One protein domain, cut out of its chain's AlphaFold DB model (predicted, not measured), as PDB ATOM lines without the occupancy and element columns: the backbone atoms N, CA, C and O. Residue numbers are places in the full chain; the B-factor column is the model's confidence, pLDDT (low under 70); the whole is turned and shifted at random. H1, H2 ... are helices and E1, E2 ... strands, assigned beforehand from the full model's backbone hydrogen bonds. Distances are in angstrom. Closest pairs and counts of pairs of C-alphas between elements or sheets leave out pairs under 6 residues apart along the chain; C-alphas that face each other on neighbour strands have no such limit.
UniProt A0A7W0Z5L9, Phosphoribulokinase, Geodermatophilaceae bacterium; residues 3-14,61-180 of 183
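What this domain is: This is residues 3 to 14 and 61 to 180 of the 183 residues of the protein "Phosphoribulokinase" of Geodermatophilaceae bacterium (UniProt A0A7W0Z5L9). Look first for a strongly twisted sheet of five strands, with H3 running along one face of it and H2 side by side with H3. H1 sits near edge strand E4, E6 is a short strand off to the side of H3, with Met 157 nearest to it, and residues 70 to 75 stick out. The 132 printed residues, under half of them in named elements, hold E1 E2 E3 H1 E4 E5 H2 E6 H3 in chain order; the class is mixed, helices and strands. The mixed sheet runs E1 E2 E3 E5 E4, and the whole is compact, with a radius of gyration of the C-alphas of 14.7 A and spans of 41 by 40 by 33 A.

How they stand to each other: Start at E2, residues 62 to 67, and E3, residues 81 to 86, an antiparallel hairpin with N 65 and O 83 2.8 A apart. E1, residues 10 to 12, is parallel to E2, with N 64 and O 11 at 2.8 A. Beyond E3 come E5, residues 119 to 125, with N 84 and O 123 at 2.8 A, and E4, residues 107 to 113, with N 122 and O 110 at 2.8 A; both pairs are antiparallel, and E4 and E5 form a hairpin. H3, residues 165 to 178, is on the sheet at a height of 9.6 A, along the strands, at 10 degrees to E3 on the local plane: two layers, a helix on one face of a sheet. H2, residues 131 to 143, touches H3 at a shallow tilt of 7 degrees, the same way; their closest C-alphas, Ser 134 and Ala 165, are 6.0 A apart. H1, residues 96 to 99, only grazes the sheet and touches residues 137 to 141 of H2, the closest C-alphas being Val 98 and Ala 140 at 6.5 A. E3, H1 and E4 form a split strand-helix-strand unit, two strands running the same way with E5 between them, its crossover right-handed. E6, residues 157 to 159, pairs with no named strand. Every O i to N i+4 pair of H2 is within hydrogen-bond range, and 9 of 10 in H3; H1 is too short for one.

Where its parts are: Find C-alpha 10 at (148.088, 155.074, 114.984), where E1 begins its 6.8 A. E2 spans 15.9 A, E3 15.8 A, E4 18.9 A, E5 19.2 A, H2 18.1 A, H1 5.2 A and E6 5.8 A. H3 runs 19.7 A to C-alpha 178 at (149.952, 160.900, 105.130).

The domain as a whole: The farthest C-alphas, Ala 4 and Pro 75, are 43.2 A apart. Residues 15 to 60 are not printed, and C-alphas 14 and 61 stand 16.3 A apart across the cut. The links E2 to E3 and H2 to E6 are long. The model's pLDDT is under 70 at residues 100 to 104 and 180.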
ATOM      1  N   ARG A   3     144.558 144.802 108.178       76.38
ATOM      2  CA  ARG A   3     145.794 145.449 108.653       76.38
ATOM      3  C   ARG A   3     146.866 145.623 107.572       76.38
ATOM      4  O   ARG A   3     147.594 146.594 107.610       76.38
ATOM      5  N   ALA A   4     146.973 144.681 106.636       80.81
ATOM      6  CA  ALA A   4     147.963 144.762 105.560       80.81
ATOM      7  C   ALA A   4     147.592 145.811 104.492       80.81
ATOM      8  O   ALA A   4     148.289 145.923 103.494       80.81
ATOM      9  N   CYS A   5     146.475 146.518 104.678       89.44
ATOM     10  CA  CYS A   5     145.974 147.547 103.778       89.44
ATOM     11  C   CYS A   5     146.160 148.965 104.342       89.44
ATOM     12  O   CYS A   5     145.602 149.892 103.770       89.44
ATOM     13  N   PHE A   6     146.850 149.126 105.478       90.75
ATOM     14  CA  PHE A   6     147.161 150.434 106.052       90.75
ATOM     15  C   PHE A   6     148.646 150.732 105.867       90.75
ATOM     16  O   PHE A   6     149.473 149.905 106.251       90.75
ATOM     17  N   ASP A   7     148.958 151.911 105.332       89.44
ATOM     18  CA  ASP A   7     150.332 152.413 105.191       89.44
ATOM     19  C   ASP A   7     150.887 152.930 106.527       89.44
ATOM     20  O   ASP A   7     152.082 152.847 106.797       89.44
ATOM     21  N   VAL A   8     149.997 153.405 107.405       93.44
ATOM     22  CA  VAL A   8     150.308 153.823 108.774       93.44
ATOM     23  C   VAL A   8     149.167 153.458 109.720       93.44
ATOM     24  O   VAL A   8     147.985 153.606 109.402       93.44
ATOM     25  N   THR A   9     149.512 152.993 110.919       95.75
ATOM     26  CA  THR A   9     148.563 152.719 112.000       95.75
ATOM     27  C   THR A   9     148.915 153.506 113.257       95.75
ATOM     28  O   THR A   9     150.046 153.485 113.740       95.75
ATOM     29  N   VAL A  10     147.921 154.196 113.818       97.44
ATOM     30  CA  VAL A  10     148.088 155.074 114.984       97.44
ATOM     31  C   VAL A  10     147.159 154.616 116.100       97.44
ATOM     32  O   VAL A  10     145.989 154.321 115.852       97.44
ATOM     33  N   TYR A  11     147.657 154.581 117.332       97.69
ATOM     34  CA  TYR A  11     146.861 154.266 118.515       97.69
ATOM     35  C   TYR A  11     146.973 155.383 119.555       97.69
ATOM     36  O   TYR A  11     148.071 155.778 119.932       97.69
ATOM     37  N   LEU A  12     145.831 155.879 120.028       97.75
ATOM     38  CA  LEU A  12     145.744 156.903 121.069       97.75
ATOM     39  C   LEU A  12     145.589 156.219 122.438       97.75
ATOM     40  O   LEU A  12     144.570 155.580 122.694       97.75
ATOM     41  N   ASP A  13     146.597 156.367 123.299       96.44
ATOM     42  CA  ASP A  13     146.756 155.683 124.592       96.44
ATOM     43  C   ASP A  13     146.852 156.650 125.796       96.44
ATOM     44  O   ASP A  13     147.830 156.626 126.557       96.44
ATOM     45  N   PRO A  14     145.886 157.573 125.976       95.06
ATOM     46  CA  PRO A  14     145.862 158.446 127.136       95.06
ATOM     47  C   PRO A  14     145.643 157.616 128.409       95.06
ATOM     48  O   PRO A  14     145.004 156.559 128.357       95.06
ATOM     49  N   ASP A  61     151.951 151.524 114.486       95.69
ATOM     50  CA  ASP A  61     153.264 152.068 114.129       95.69
ATOM     51  C   ASP A  61     153.611 153.261 115.026       95.69
ATOM     52  O   ASP A  61     154.738 153.394 115.499       95.69
ATOM     53  N   VAL A  62     152.595 154.069 115.346       97.38
ATOM     54  CA  VAL A  62     152.701 155.205 116.265       97.38
ATOM     55  C   VAL A  62     151.736 155.022 117.433       97.38
ATOM     56  O   VAL A  62     150.531 154.849 117.235       97.38
ATOM     57  N   VAL A  63     152.241 155.090 118.666       97.94
ATOM     58  CA  VAL A  63     151.398 155.176 119.873       97.94
ATOM     59  C   VAL A  63     151.505 156.583 120.437       97.94
ATOM     60  O   VAL A  63     152.598 157.021 120.770       97.94
ATOM     61  N   VAL A  64     150.378 157.283 120.549       98.25
ATOM     62  CA  VAL A  64     150.304 158.659 121.046       98.25
ATOM     63  C   VAL A  64     149.681 158.659 122.431       98.25
ATOM     64  O   VAL A  64     148.562 158.182 122.609       98.25
ATOM     65  N   ARG A  65     150.357 159.255 123.404       97.44
ATOM     66  CA  ARG A  65     149.878 159.402 124.776       97.44
ATOM     67  C   ARG A  65     149.935 160.866 125.183       97.44
ATOM     68  O   ARG A  65     151.010 161.445 125.259       97.44
ATOM     69  N   PHE A  66     148.785 161.448 125.505       96.94
ATOM     70  CA  PHE A  66     148.725 162.759 126.151       96.94
ATOM     71  C   PHE A  66     148.576 162.564 127.655       96.94
ATOM     72  O   PHE A  66     147.601 161.956 128.099       96.94
ATOM     73  N   ALA A  67     149.546 163.041 128.431       94.44
ATOM     74  CA  ALA A  67     149.575 162.836 129.875       94.44
ATOM     75  C   ALA A  67     150.383 163.929 130.603       94.44
ATOM     76  O   ALA A  67     151.245 164.576 129.998       94.44
ATOM     77  N   PRO A  68     150.148 164.122 131.914       91.56
ATOM     78  CA  PRO A  68     151.085 164.808 132.789       91.56
ATOM     79  C   PRO A  68     152.410 164.044 132.863       91.56
ATOM     80  O   PRO A  68     152.476 162.839 132.600       91.56
ATOM     81  N   ILE A  69     153.469 164.727 133.286       86.50
ATOM     82  CA  ILE A  69     154.749 164.067 133.548       86.50
ATOM     83  C   ILE A  69     154.649 163.326 134.880       86.50
ATOM     84  O   ILE A  69     154.577 163.951 135.931       86.50
ATOM     85  N   ALA A  70     154.711 161.992 134.855       77.00
ATOM     86  CA  ALA A  70     154.530 161.154 136.048       77.00
ATOM     87  C   ALA A  70     155.485 161.489 137.213       77.00
ATOM     88  O   ALA A  70     155.138 161.303 138.376       77.00
ATOM     89  N   THR A  71     156.690 161.983 136.918       78.00
ATOM     90  CA  THR A  71     157.701 162.350 137.924       78.00
ATOM     91  C   THR A  71     157.589 163.795 138.415       78.00
ATOM     92  O   THR A  71     158.407 164.218 139.232       78.00
ATOM     93  N   ARG A  72     156.621 164.573 137.913       77.81
ATOM     94  CA  ARG A  72     156.432 165.991 138.236       77.81
ATOM     95  C   ARG A  72     155.044 166.188 138.846       77.81
ATOM     96  O   ARG A  72     154.046 165.746 138.294       77.81
ATOM     97  N   ASN A  73     154.982 166.838 140.005       78.31
ATOM     98  CA  ASN A  73     153.710 167.180 140.642       78.31
ATOM     99  C   ASN A  73     153.255 168.558 140.159       78.31
ATOM    100  O   ASN A  73     153.412 169.561 140.859       78.31
ATOM    101  N   ASP A  74     152.790 168.600 138.919       82.50
ATOM    102  CA  ASP A  74     152.354 169.830 138.279       82.50
ATOM    103  C   ASP A  74     150.983 170.298 138.779       82.50
ATOM    104  O   ASP A  74     150.137 169.472 139.134       82.50
ATOM    105  N   PRO A  75     150.717 171.616 138.767       83.56
ATOM    106  CA  PRO A  75     149.364 172.129 138.935       83.56
ATOM    107  C   PRO A  75     148.398 171.490 137.920       83.56
ATOM    108  O   PRO A  75     148.801 171.307 136.768       83.56
ATOM    109  N   PRO A  76     147.125 171.231 138.287       77.75
ATOM    110  CA  PRO A  76     146.131 170.624 137.393       77.75
ATOM    111  C   PRO A  76     145.940 171.352 136.054       77.75
ATOM    112  O   PRO A  76     145.634 170.719 135.053       77.75
ATOM    113  N   GLU A  77     146.170 172.666 136.034       81.88
ATOM    114  CA  GLU A  77     146.046 173.525 134.846       81.88
ATOM    115  C   GLU A  77     147.235 173.415 133.879       81.88
ATOM    116  O   GLU A  77     147.266 174.069 132.836       81.88
ATOM    117  N   THR A  78     148.259 172.635 134.233       86.31
ATOM    118  CA  THR A  78     149.429 172.449 133.376       86.31
ATOM    119  C   THR A  78     149.015 171.682 132.128       86.31
ATOM    120  O   THR A  78     148.466 170.583 132.252       86.31
ATOM    121  N   PRO A  79     149.297 172.201 130.920       90.62
ATOM    122  CA  PRO A  79     148.912 171.504 129.708       90.62
ATOM    123  C   PRO A  79     149.580 170.130 129.614       90.62
ATOM    124  O   PRO A  79     150.747 169.946 129.976       90.62
ATOM    125  N   LEU A  80     148.832 169.162 129.090       94.38
ATOM    126  CA  LEU A  80     149.327 167.808 128.880       94.38
ATOM    127  C   LEU A  80     150.485 167.812 127.884       94.38
ATOM    128  O   LEU A  80     150.418 168.468 126.845       94.38
ATOM    129  N   SER A  81     151.516 167.030 128.188       95.38
ATOM    130  CA  SER A  81     152.587 166.732 127.237       95.38
ATOM    131  C   SER A  81     152.160 165.574 126.337       95.38
ATOM    132  O   SER A  81     151.269 164.801 126.704       95.38
ATOM    133  N   ALA A  82     152.781 165.451 125.166       97.12
ATOM    134  CA  ALA A  82     152.594 164.302 124.285       97.12
ATOM    135  C   ALA A  82     153.826 163.404 124.341       97.12
ATOM    136  O   ALA A  82     154.950 163.880 124.222       97.12
ATOM    137  N   GLU A  83     153.613 162.106 124.483       96.44
ATOM    138  CA  GLU A  83     154.613 161.076 124.254       96.44
ATOM    139  C   GLU A  83     154.194 160.269 123.026       96.44
ATOM    140  O   GLU A  83     153.074 159.759 122.960       96.44
ATOM    141  N   LEU A  84     155.081 160.192 122.041       97.44
ATOM    142  CA  LEU A  84     154.894 159.426 120.824       97.44
ATOM    143  C   LEU A  84     155.927 158.307 120.801       97.44
ATOM    144  O   LEU A  84     157.129 158.565 120.772       97.44
ATOM    145  N   LEU A  85     155.453 157.065 120.790       97.25
ATOM    146  CA  LEU A  85     156.291 155.910 120.503       97.25
ATOM    147  C   LEU A  85     156.339 155.725 118.988       97.25
ATOM    148  O   LEU A  85     155.331 155.358 118.382       97.25
ATOM    149  N   LEU A  86     157.502 155.996 118.403       96.19
ATOM    150  CA  LEU A  86     157.801 155.914 116.978       96.19
ATOM    151  C   LEU A  86     158.480 154.567 116.701       96.19
ATOM    152  O   LEU A  86     159.688 154.403 116.904       96.19
ATOM    153  N   ARG A  87     157.688 153.544 116.358       95.56
ATOM    154  CA  ARG A  87     158.207 152.182 116.173       95.56
ATOM    155  C   ARG A  87     158.894 152.054 114.815       95.56
ATOM    156  O   ARG A  87     158.334 152.484 113.816       95.56
ATOM    157  N   PRO A  88     160.026 151.332 114.722       93.81
ATOM    158  CA  PRO A  88     160.765 151.151 113.468       93.81
ATOM    159  C   PRO A  88     160.073 150.157 112.506       93.81
ATOM    160  O   PRO A  88     160.720 149.310 111.892       93.81
ATOM    161  N   THR A  89     158.742 150.195 112.433       92.25
ATOM    162  CA  THR A  89     157.892 149.459 111.493       92.25
ATOM    163  C   THR A  89     157.579 150.277 110.240       92.25
ATOM    164  O   THR A  89     157.244 149.679 109.221       92.25
ATOM    165  N   ILE A  90     157.750 151.605 110.300       92.12
ATOM    166  CA  ILE A  90     157.649 152.546 109.177       92.12
ATOM    167  C   ILE A  90     158.797 153.568 109.217       92.12
ATOM    168  O   ILE A  90     159.508 153.684 110.217       92.12
ATOM    169  N   HIS A  91     158.979 154.318 108.128       90.31
ATOM    170  CA  HIS A  91     159.935 155.424 108.075       90.31
ATOM    171  C   HIS A  91     159.352 156.667 108.753       90.31
ATOM    172  O   HIS A  91     158.330 157.201 108.323       90.31
ATOM    173  N   HIS A  92     160.005 157.109 109.825       90.75
ATOM    174  CA  HIS A  92     159.679 158.333 110.552       90.75
ATOM    175  C   HIS A  92     160.485 159.526 110.025       90.75
ATOM    176  O   HIS A  92     161.563 159.313 109.462       90.75
ATOM    177  N   PRO A  93     159.988 160.764 110.211       86.00
ATOM    178  CA  PRO A  93     160.734 161.958 109.829       86.00
ATOM    179  C   PRO A  93     162.067 162.030 110.580       86.00
ATOM    180  O   PRO A  93     162.160 161.617 111.740       86.00
ATOM    181  N   ASP A  94     163.094 162.573 109.926       83.50
ATOM    182  CA  ASP A  94     164.381 162.822 110.571       83.50
ATOM    183  C   ASP A  94     164.255 164.006 111.536       83.50
ATOM    184  O   ASP A  94     164.097 165.152 111.132       83.50
ATOM    185  N   LEU A  95     164.329 163.728 112.839       82.69
ATOM    186  CA  LEU A  95     164.211 164.744 113.887       82.69
ATOM    187  C   LEU A  95     165.568 165.308 114.329       82.69
ATOM    188  O   LEU A  95     165.615 166.131 115.245       82.69
ATOM    189  N   THR A  96     166.677 164.894 113.708       80.19
ATOM    190  CA  THR A  96     168.036 165.271 114.133       80.19
ATOM    191  C   THR A  96     168.227 166.785 114.152       80.19
ATOM    192  O   THR A  96     168.752 167.324 115.125       80.19
ATOM    193  N   GLY A  97     167.760 167.486 113.113       73.38
ATOM    194  CA  GLY A  97     167.894 168.944 113.006       73.38
ATOM    195  C   GLY A  97     167.150 169.703 114.105       73.38
ATOM    196  O   GLY A  97     167.611 170.745 114.560       73.38
ATOM    197  N   VAL A  98     166.037 169.148 114.580       73.75
ATOM    198  CA  VAL A  98     165.179 169.782 115.583       73.75
ATOM    199  C   VAL A  98     165.584 169.411 117.017       73.75
ATOM    200  O   VAL A  98     165.285 170.133 117.965       73.75
ATOM    201  N   LEU A  99     166.300 168.297 117.186       72.81
ATOM    202  CA  LEU A  99     166.883 167.864 118.460       72.81
ATOM    203  C   LEU A  99     168.265 168.472 118.733       72.81
ATOM    204  O   LEU A  99     168.758 168.351 119.853       72.81
ATOM    205  N   ALA A 100     168.887 169.097 117.729       64.31
ATOM    206  CA  ALA A 100     170.196 169.739 117.841       64.31
ATOM    207  C   ALA A 100     170.182 171.032 118.679       64.31
ATOM    208  O   ALA A 100     171.245 171.572 118.978       64.31
ATOM    209  N   ASP A 101     168.999 171.523 119.059       62.03
ATOM    210  CA  ASP A 101     168.860 172.636 119.991       62.03
ATOM    211  C   ASP A 101     169.234 172.160 121.408       62.03
ATOM    212  O   ASP A 101     168.518 171.357 122.017       62.03
ATOM    213  N   GLU A 102     170.386 172.618 121.916       55.16
ATOM    214  CA  GLU A 102     171.019 172.135 123.161       55.16
ATOM    215  C   GLU A 102     170.111 172.253 124.393       55.16
ATOM    216  O   GLU A 102     170.321 171.599 125.415       55.16
ATOM    217  N   ASP A 103     169.089 173.095 124.297       60.69
ATOM    218  CA  ASP A 103     168.202 173.434 125.388       60.69
ATOM    219  C   ASP A 103     167.047 172.423 125.577       60.69
ATOM    220  O   ASP A 103     166.454 172.387 126.658       60.69
ATOM    221  N   HIS A 104     166.725 171.567 124.588       66.31
ATOM    222  CA  HIS A 104     165.637 170.557 124.644       66.31
ATOM    223  C   HIS A 104     164.307 171.076 125.239       66.31
ATOM    224  O   HIS A 104     163.531 170.329 125.846       66.31
ATOM    225  N   ARG A 105     164.030 172.381 125.126       72.88
ATOM    226  CA  ARG A 105     162.967 173.037 125.906       72.88
ATOM    227  C   ARG A 105     161.572 172.695 125.415       72.88
ATOM    228  O   ARG A 105     160.653 172.610 126.227       72.88
ATOM    229  N   SER A 106     161.417 172.431 124.122       80.62
ATOM    230  CA  SER A 106     160.137 172.089 123.497       80.62
ATOM    231  C   SER A 106     159.902 170.585 123.368       80.62
ATOM    232  O   SER A 106     158.757 170.138 123.460       80.62
ATOM    233  N   MET A 107     160.963 169.791 123.206       88.25
ATOM    234  CA  MET A 107     160.872 168.336 123.119       88.25
ATOM    235  C   MET A 107     162.206 167.630 123.377       88.25
ATOM    236  O   MET A 107     163.276 168.235 123.306       88.25
ATOM    237  N   HIS A 108     162.137 166.322 123.609       90.00
ATOM    238  CA  HIS A 108     163.302 165.446 123.652       90.00
ATOM    239  C   HIS A 108     162.982 164.048 123.111       90.00
ATOM    240  O   HIS A 108     161.839 163.596 123.168       90.00
ATOM    241  N   LEU A 109     164.007 163.344 122.628       90.62
ATOM    242  CA  LEU A 109     163.912 161.974 122.122       90.62
ATOM    243  C   LEU A 109     164.709 161.023 123.019       90.62
ATOM    244  O   LEU A 109     165.828 161.338 123.429       90.62
ATOM    245  N   LYS A 110     164.147 159.853 123.328       91.88
ATOM    246  CA  LYS A 110     164.826 158.791 124.082       91.88
ATOM    247  C   LYS A 110     164.615 157.445 123.410       91.88
ATOM    248  O   LYS A 110     163.489 157.104 123.072       91.88
ATOM    249  N   LEU A 111     165.665 156.635 123.341       93.31
ATOM    250  CA  LEU A 111     165.524 155.219 123.013       93.31
ATOM    251  C   LEU A 111     165.081 154.455 124.268       93.31
ATOM    252  O   LEU A 111     165.816 154.402 125.259       93.31
ATOM    253  N   ILE A 112     163.891 153.860 124.230       95.06
ATOM    254  CA  ILE A 112     163.337 153.055 125.329       95.06
ATOM    255  C   ILE A 112     162.957 151.653 124.842       95.06
ATOM    256  O   ILE A 112     163.097 151.321 123.665       95.06
ATOM    257  N   ARG A 113     162.473 150.806 125.755       95.25
ATOM    258  CA  ARG A 113     161.773 149.564 125.409       95.25
ATOM    259  C   ARG A 113     160.284 149.739 125.683       95.25
ATOM    260  O   ARG A 113     159.928 150.133 126.789       95.25
ATOM    261  N   ASP A 114     159.448 149.445 124.691       93.44
ATOM    262  CA  ASP A 114     157.986 149.422 124.832       93.44
ATOM    263  C   ASP A 114     157.539 148.230 125.708       93.44
ATOM    264  O   ASP A 114     158.348 147.384 126.100       93.44
ATOM    265  N   GLU A 115     156.242 148.129 125.998       90.50
ATOM    266  CA  GLU A 115     155.623 147.094 126.842       90.50
ATOM    267  C   GLU A 115     155.925 145.657 126.391       90.50
ATOM    268  O   GLU A 115     155.935 144.732 127.201       90.50
ATOM    269  N   ASP A 116     156.185 145.456 125.101       87.25
ATOM    270  CA  ASP A 116     156.535 144.160 124.518       87.25
ATOM    271  C   ASP A 116     158.051 143.946 124.353       87.25
ATOM    272  O   ASP A 116     158.494 142.974 123.738       87.25
ATOM    273  N   GLY A 117     158.857 144.850 124.913       90.44
ATOM    274  CA  GLY A 117     160.312 144.788 124.932       90.44
ATOM    275  C   GLY A 117     160.999 145.278 123.657       90.44
ATOM    276  O   GLY A 117     162.239 145.303 123.631       90.44
ATOM    277  N   ARG A 118     160.248 145.676 122.617       90.19
ATOM    278  CA  ARG A 118     160.825 146.218 121.378       90.19
ATOM    279  C   ARG A 118     161.510 147.563 121.653       90.19
ATOM    280  O   ARG A 118     160.938 148.388 122.366       90.19
ATOM    281  N   PRO A 119     162.725 147.796 121.119       94.50
ATOM    282  CA  PRO A 119     163.330 149.119 121.165       94.50
ATOM    283  C   PRO A 119     162.494 150.088 120.324       94.50
ATOM    284  O   PRO A 119     162.070 149.742 119.219       94.50
ATOM    285  N   VAL A 120     162.243 151.275 120.865       96.06
ATOM    286  CA  VAL A 120     161.407 152.297 120.238       96.06
ATOM    287  C   VAL A 120     161.934 153.683 120.577       96.06
ATOM    288  O   VAL A 120     162.400 153.914 121.699       96.06
ATOM    289  N   ASP A 121     161.837 154.595 119.618       95.19
ATOM    290  CA  ASP A 121     162.096 156.003 119.860       95.19
ATOM    291  C   ASP A 121     160.864 156.626 120.525       95.19
ATOM    292  O   ASP A 121     159.766 156.637 119.971       95.19
ATOM    293  N   ALA A 122     161.034 157.108 121.753       94.94
ATOM    294  CA  ALA A 122     160.023 157.835 122.504       94.94
ATOM    295  C   ALA A 122     160.289 159.334 122.377       94.94
ATOM    296  O   ALA A 122     161.193 159.880 123.023       94.94
ATOM    297  N   LEU A 123     159.506 159.988 121.521       94.75
ATOM    298  CA  LEU A 123     159.503 161.434 121.375       94.75
ATOM    299  C   LEU A 123     158.569 162.034 122.417       94.75
ATOM    300  O   LEU A 123     157.384 161.716 122.455       94.75
ATOM    301  N   HIS A 124     159.086 162.941 123.230       93.94
ATOM    302  CA  HIS A 124     158.314 163.629 124.246       93.94
ATOM    303  C   HIS A 124     158.256 165.125 123.936       93.94
ATOM    304  O   HIS A 124     159.286 165.795 123.926       93.94
ATOM    305  N   VAL A 125     157.052 165.646 123.700       94.12
ATOM    306  CA  VAL A 125     156.771 167.054 123.386       94.12
ATOM    307  C   VAL A 125     156.159 167.729 124.609       94.12
ATOM    308  O   VAL A 125     155.093 167.329 125.087       94.12
ATOM    309  N   HIS A 126     156.829 168.759 125.117       92.38
ATOM    310  CA  HIS A 126     156.481 169.412 126.373       92.38
ATOM    311  C   HIS A 126     155.222 170.276 126.234       92.38
ATOM    312  O   HIS A 126     155.190 171.235 125.469       92.38
ATOM    313  N   GLY A 127     154.200 170.001 127.049       91.44
ATOM    314  CA  GLY A 127     152.999 170.848 127.140       91.44
ATOM    315  C   GLY A 127     153.236 172.209 127.799       91.44
ATOM    316  O   GLY A 127     152.418 173.112 127.681       91.44
ATOM    317  N   TYR A 128     154.369 172.369 128.475       88.88
ATOM    318  CA  TYR A 128     154.756 173.568 129.223       88.88
ATOM    319  C   TYR A 128     155.864 174.377 128.534       88.88
ATOM    320  O   TYR A 128     156.418 175.285 129.153       88.88
ATOM    321  N   ALA A 129     156.216 174.041 127.291       88.88
ATOM    322  CA  ALA A 129     157.101 174.879 126.493       88.88
ATOM    323  C   ALA A 129     156.431 176.223 126.188       88.88
ATOM    324  O   ALA A 129     155.201 176.317 126.106       88.88
ATOM    325  N   SER A 130     157.231 177.271 126.003       89.50
ATOM    326  CA  SER A 130     156.684 178.561 125.592       89.50
ATOM    327  C   SER A 130     156.087 178.484 124.180       89.50
ATOM    328  O   SER A 130     156.416 177.605 123.374       89.50
ATOM    329  N   ALA A 131     155.197 179.429 123.866       87.00
ATOM    330  CA  ALA A 131     154.596 179.523 122.539       87.00
ATOM    331  C   ALA A 131     155.652 179.746 121.442       87.00
ATOM    332  O   ALA A 131     155.540 179.160 120.372       87.00
ATOM    333  N   GLU A 132     156.691 180.535 121.725       87.88
ATOM    334  CA  GLU A 132     157.787 180.829 120.795       87.88
ATOM    335  C   GLU A 132     158.642 179.587 120.498       87.88
ATOM    336  O   GLU A 132     158.915 179.278 119.335       87.88
ATOM    337  N   GLU A 133     159.008 178.824 121.533       88.19
ATOM    338  CA  GLU A 133     159.757 177.567 121.384       88.19
ATOM    339  C   GLU A 133     158.942 176.522 120.616       88.19
ATOM    340  O   GLU A 133     159.457 175.848 119.723       88.19
ATOM    341  N   SER A 134     157.649 176.418 120.929       89.19
ATOM    342  CA  SER A 134     156.728 175.519 120.232       89.19
ATOM    343  C   SER A 134     156.556 175.910 118.765       89.19
ATOM    344  O   SER A 134     156.588 175.058 117.883       89.19
ATOM    345  N   GLU A 135     156.413 177.204 118.475       88.94
ATOM    346  CA  GLU A 135     156.273 177.691 117.105       88.94
ATOM    347  C   GLU A 135     157.549 177.457 116.285       88.94
ATOM    348  O   GLU A 135     157.457 177.094 115.113       88.94
ATOM    349  N   THR A 136     158.721 177.627 116.898       88.19
ATOM    350  CA  THR A 136     160.021 177.349 116.271       88.19
ATOM    351  C   THR A 136     160.160 175.869 115.926       88.19
ATOM    352  O   THR A 136     160.470 175.539 114.781       88.19
ATOM    353  N   LEU A 137     159.838 174.984 116.875       87.88
ATOM    354  CA  LEU A 137     159.783 173.533 116.677       87.88
ATOM    355  C   LEU A 137     158.866 173.162 115.501       87.88
ATOM    356  O   LEU A 137     159.271 172.477 114.566       87.88
ATOM    357  N   GLU A 138     157.630 173.648 115.515       90.62
ATOM    358  CA  GLU A 138     156.666 173.330 114.466       90.62
ATOM    359  C   GLU A 138     157.073 173.875 113.085       90.62
ATOM    360  O   GLU A 138     156.796 173.228 112.077       90.62
ATOM    361  N   LYS A 139     157.724 175.045 113.015       88.75
ATOM    362  CA  LYS A 139     158.271 175.596 111.762       88.75
ATOM    363  C   LYS A 139     159.421 174.754 111.224       88.75
ATOM    364  O   LYS A 139     159.484 174.560 110.016       88.75
ATOM    365  N   ALA A 140     160.297 174.266 112.103       86.56
ATOM    366  CA  ALA A 140     161.392 173.384 111.719       86.56
ATOM    367  C   ALA A 140     160.851 172.081 111.115       86.56
ATOM    368  O   ALA A 140     161.197 171.757 109.989       86.56
ATOM    369  N   ILE A 141     159.902 171.424 111.796       87.56
ATOM    370  CA  ILE A 141     159.250 170.214 111.271       87.56
ATOM    371  C   ILE A 141     158.503 170.514 109.959       87.56
ATOM    372  O   ILE A 141     158.546 169.714 109.034       87.56
ATOM    373  N   TRP A 142     157.812 171.659 109.847       90.38
ATOM    374  CA  TRP A 142     157.102 172.033 108.615       90.38
ATOM    375  C   TRP A 142     158.038 172.256 107.417       90.38
ATOM    376  O   TRP A 142     157.684 171.925 106.288       90.38
ATOM    377  N   ALA A 143     159.221 172.826 107.649       87.00
ATOM    378  CA  ALA A 143     160.196 173.083 106.594       87.00
ATOM    379  C   ALA A 143     160.687 171.787 105.925       87.00
ATOM    380  O   ALA A 143     160.936 171.791 104.721       87.00
ATOM    381  N   ASP A 144     160.739 170.679 106.669       83.81
ATOM    382  CA  ASP A 144     161.168 169.374 106.153       83.81
ATOM    383  C   ASP A 144     160.177 168.756 105.152       83.81
ATOM    384  O   ASP A 144     160.544 167.852 104.404       83.81
ATOM    385  N   PHE A 145     158.928 169.239 105.095       83.38
ATOM    386  CA  PHE A 145     157.962 168.764 104.102       83.38
ATOM    387  C   PHE A 145     158.230 169.292 102.684       83.38
ATOM    388  O   PHE A 145     157.631 168.778 101.742       83.38
ATOM    389  N   ASP A 146     159.066 170.329 102.533       83.31
ATOM    390  CA  ASP A 146     159.376 170.989 101.251       83.31
ATOM    391  C   ASP A 146     158.120 171.352 100.423       83.31
ATOM    392  O   ASP A 146     158.053 171.197  99.204       83.31
ATOM    393  N   LEU A 147     157.067 171.814 101.109       85.88
ATOM    394  CA  LEU A 147     155.808 172.210 100.483       85.88
ATOM    395  C   LEU A 147     155.758 173.720 100.243       85.88
ATOM    396  O   LEU A 147     155.934 174.511 101.170       85.88
ATOM    397  N   ASP A 148     155.359 174.125  99.035       87.06
ATOM    398  CA  ASP A 148     155.061 175.527  98.688       87.06
ATOM    399  C   ASP A 148     153.655 175.954  99.162       87.06
ATOM    400  O   ASP A 148     152.862 176.562  98.442       87.06
ATOM    401  N   VAL A 149     153.301 175.565 100.389       89.69
ATOM    402  CA  VAL A 149     152.080 175.996 101.076       89.69
ATOM    403  C   VAL A 149     152.387 176.332 102.535       89.69
ATOM    404  O   VAL A 149     153.255 175.712 103.155       89.69
ATOM    405  N   PRO A 150     151.687 177.318 103.124       90.25
ATOM    406  CA  PRO A 150     151.880 177.646 104.527       90.25
ATOM    407  C   PRO A 150     151.377 176.516 105.431       90.25
ATOM    408  O   PRO A 150     150.374 175.863 105.133       90.25
ATOM    409  N   ARG A 151     152.037 176.347 106.584       92.25
ATOM    410  CA  ARG A 151     151.573 175.460 107.657       92.25
ATOM    411  C   ARG A 151     150.132 175.826 108.043       92.25
ATOM    412  O   ARG A 151     149.900 176.993 108.373       92.25
ATOM    413  N   PRO A 152     149.191 174.864 108.087       91.00
ATOM    414  CA  PRO A 152     147.839 175.124 108.561       91.00
ATOM    415  C   PRO A 152     147.839 175.697 109.983       91.00
ATOM    416  O   PRO A 152     148.478 175.165 110.891       91.00
ATOM    417  N   ASP A 153     147.092 176.778 110.185       89.56
ATOM    418  CA  ASP A 153     146.880 177.424 111.486       89.56
ATOM    419  C   ASP A 153     145.955 176.613 112.410       89.56
ATOM    420  O   ASP A 153     145.943 176.810 113.624       89.56
ATOM    421  N   THR A 154     145.227 175.648 111.844       92.19
ATOM    422  CA  THR A 154     144.321 174.734 112.551       92.19
ATOM    423  C   THR A 154     145.027 173.630 113.343       92.19
ATOM    424  O   THR A 154     144.375 172.931 114.125       92.19
ATOM    425  N   LEU A 155     146.344 173.466 113.186       93.75
ATOM    426  CA  LEU A 155     147.110 172.473 113.937       93.75
ATOM    427  C   LEU A 155     147.138 172.807 115.434       93.75
ATOM    428  O   LEU A 155     147.470 173.923 115.843       93.75
ATOM    429  N   GLY A 156     146.827 171.803 116.250       95.00
ATOM    430  CA  GLY A 156     146.793 171.883 117.707       95.00
ATOM    431  C   GLY A 156     145.493 172.419 118.299       95.00
ATOM    432  O   GLY A 156     145.407 172.539 119.517       95.00
ATOM    433  N   MET A 157     144.483 172.753 117.498       95.00
ATOM    434  CA  MET A 157     143.247 173.346 118.018       95.00
ATOM    435  C   MET A 157     142.393 172.316 118.781       95.00
ATOM    436  O   MET A 157     142.063 171.259 118.246       95.00
ATOM    437  N   LEU A 158     142.015 172.638 120.026       87.19
ATOM    438  CA  LEU A 158     141.217 171.779 120.921       87.19
ATOM    439  C   LEU A 158     139.717 172.141 120.951       87.19
ATOM    440  O   LEU A 158     138.905 171.360 121.441       87.19
ATOM    441  N   GLY A 159     139.347 173.299 120.398       80.19
ATOM    442  CA  GLY A 159     138.011 173.900 120.513       80.19
ATOM    443  C   GLY A 159     138.052 175.215 121.298       80.19
ATOM    444  O   GLY A 159     139.043 175.506 121.959       80.19
ATOM    445  N   GLU A 160     137.018 176.054 121.169       77.94
ATOM    446  CA  GLU A 160     136.873 177.327 121.916       77.94
ATOM    447  C   GLU A 160     138.069 178.301 121.808       77.94
ATOM    448  O   GLU A 160     138.290 179.142 122.674       77.94
ATOM    449  N   GLY A 161     138.856 178.201 120.732       81.50
ATOM    450  CA  GLY A 161     140.063 179.013 120.532       81.50
ATOM    451  C   GLY A 161     141.290 178.544 121.325       81.50
ATOM    452  O   GLY A 161     142.329 179.196 121.258       81.50
ATOM    453  N   GLN A 162     141.205 177.420 122.041       88.56
ATOM    454  CA  GLN A 162     142.343 176.822 122.737       88.56
ATOM    455  C   GLN A 162     143.235 176.034 121.774       88.56
ATOM    456  O   GLN A 162     142.750 175.320 120.888       88.56
ATOM    457  N   ARG A 163     144.551 176.128 121.989       91.38
ATOM    458  CA  ARG A 163     145.580 175.468 121.184       91.38
ATOM    459  C   ARG A 163     146.560 174.699 122.066       91.38
ATOM    460  O   ARG A 163     147.036 175.219 123.068       91.38
ATOM    461  N   SER A 164     146.902 173.487 121.647       94.50
ATOM    462  CA  SER A 164     147.915 172.625 122.250       94.50
ATOM    463  C   SER A 164     149.077 172.422 121.282       94.50
ATOM    464  O   SER A 164     148.912 171.844 120.207       94.50
ATOM    465  N   ALA A 165     150.266 172.885 121.674       94.06
ATOM    466  CA  ALA A 165     151.495 172.661 120.918       94.06
ATOM    467  C   ALA A 165     151.859 171.165 120.804       94.06
ATOM    468  O   ALA A 165     152.120 170.716 119.689       94.06
ATOM    469  N   PRO A 166     151.776 170.340 121.871       95.94
ATOM    470  CA  PRO A 166     151.981 168.898 121.735       95.94
ATOM    471  C   PRO A 166     151.018 168.232 120.749       95.94
ATOM    472  O   PRO A 166     151.418 167.334 120.005       95.94
ATOM    473  N   LEU A 167     149.760 168.687 120.691       96.94
ATOM    474  CA  LEU A 167     148.809 168.210 119.687       96.94
ATOM    475  C   LEU A 167     149.206 168.663 118.277       96.94
ATOM    476  O   LEU A 167     149.134 167.855 117.355       96.94
ATOM    477  N   ALA A 168     149.642 169.914 118.104       96.06
ATOM    478  CA  ALA A 168     150.097 170.423 116.811       96.06
ATOM    479  C   ALA A 168     151.284 169.617 116.271       96.06
ATOM    480  O   ALA A 168     151.243 169.154 115.134       96.06
ATOM    481  N   VAL A 169     152.300 169.375 117.105       94.62
ATOM    482  CA  VAL A 169     153.468 168.556 116.745       94.62
ATOM    483  C   VAL A 169     153.053 167.117 116.438       94.62
ATOM    484  O   VAL A 169     153.474 166.566 115.427       94.62
ATOM    485  N   THR A 170     152.163 166.525 117.241       96.69
ATOM    486  CA  THR A 170     151.609 165.190 116.954       96.69
ATOM    487  C   THR A 170     150.948 165.153 115.575       96.69
ATOM    488  O   THR A 170     151.221 164.262 114.779       96.69
ATOM    489  N   GLN A 171     150.091 166.128 115.267       96.31
ATOM    490  CA  GLN A 171     149.393 166.205 113.982       96.31
ATOM    491  C   GLN A 171     150.353 166.426 112.807       96.31
ATOM    492  O   GLN A 171     150.130 165.832 111.756       96.31
ATOM    493  N   LEU A 172     151.422 167.213 112.980       93.75
ATOM    494  CA  LEU A 172     152.480 167.367 111.977       93.75
ATOM    495  C   LEU A 172     153.161 166.030 111.682       93.75
ATOM    496  O   LEU A 172     153.246 165.627 110.529       93.75
ATOM    497  N   LEU A 173     153.580 165.296 112.711       92.75
ATOM    498  CA  LEU A 173     154.235 163.999 112.520       92.75
ATOM    499  C   LEU A 173     153.311 162.982 111.838       92.75
ATOM    500  O   LEU A 173     153.749 162.215 110.989       92.75
ATOM    501  N   LEU A 174     152.013 163.000 112.151       94.12
ATOM    502  CA  LEU A 174     151.044 162.166 111.439       94.12
ATOM    503  C   LEU A 174     150.845 162.619 109.989       94.12
ATOM    504  O   LEU A 174     150.721 161.777 109.104       94.12
ATOM    505  N   LEU A 175     150.842 163.927 109.731       92.81
ATOM    506  CA  LEU A 175     150.746 164.472 108.380       92.81
ATOM    507  C   LEU A 175     151.934 164.046 107.507       92.81
ATOM    508  O   LEU A 175     151.725 163.753 106.335       92.81
ATOM    509  N   TYR A 176     153.143 163.938 108.070       90.31
ATOM    510  CA  TYR A 176     154.323 163.414 107.365       90.31
ATOM    511  C   TYR A 176     154.056 162.036 106.760       90.31
ATOM    512  O   TYR A 176     154.289 161.820 105.574       90.31
ATOM    513  N   HIS A 177     153.459 161.142 107.547       90.62
ATOM    514  CA  HIS A 177     153.098 159.805 107.086       90.62
ATOM    515  C   HIS A 177     151.950 159.798 106.065       90.62
ATOM    516  O   HIS A 177     151.865 158.886 105.253       90.62
ATOM    517  N   LEU A 178     151.061 160.797 106.089       89.44
ATOM    518  CA  LEU A 178     149.952 160.900 105.130       89.44
ATOM    519  C   LEU A 178     150.367 161.487 103.779       89.44
ATOM    520  O   LEU A 178     149.695 161.241 102.781       89.44
ATOM    521  N   LEU A 179     151.432 162.287 103.750       86.62
ATOM    522  CA  LEU A 179     151.945 162.906 102.528       86.62
ATOM    523  C   LEU A 179     152.909 162.002 101.751       86.62
ATOM    524  O   LEU A 179     153.408 162.418 100.710       86.62
ATOM    525  N   ASP A 180     153.138 160.781 102.239       69.94
ATOM    526  CA  ASP A 180     154.012 159.772 101.634       69.94
ATOM    527  C   ASP A 180     155.432 160.300 101.342       69.94
ATOM    528  O   ASP A 180     156.103 159.880 100.405       69.94
TER     529      ASP A 180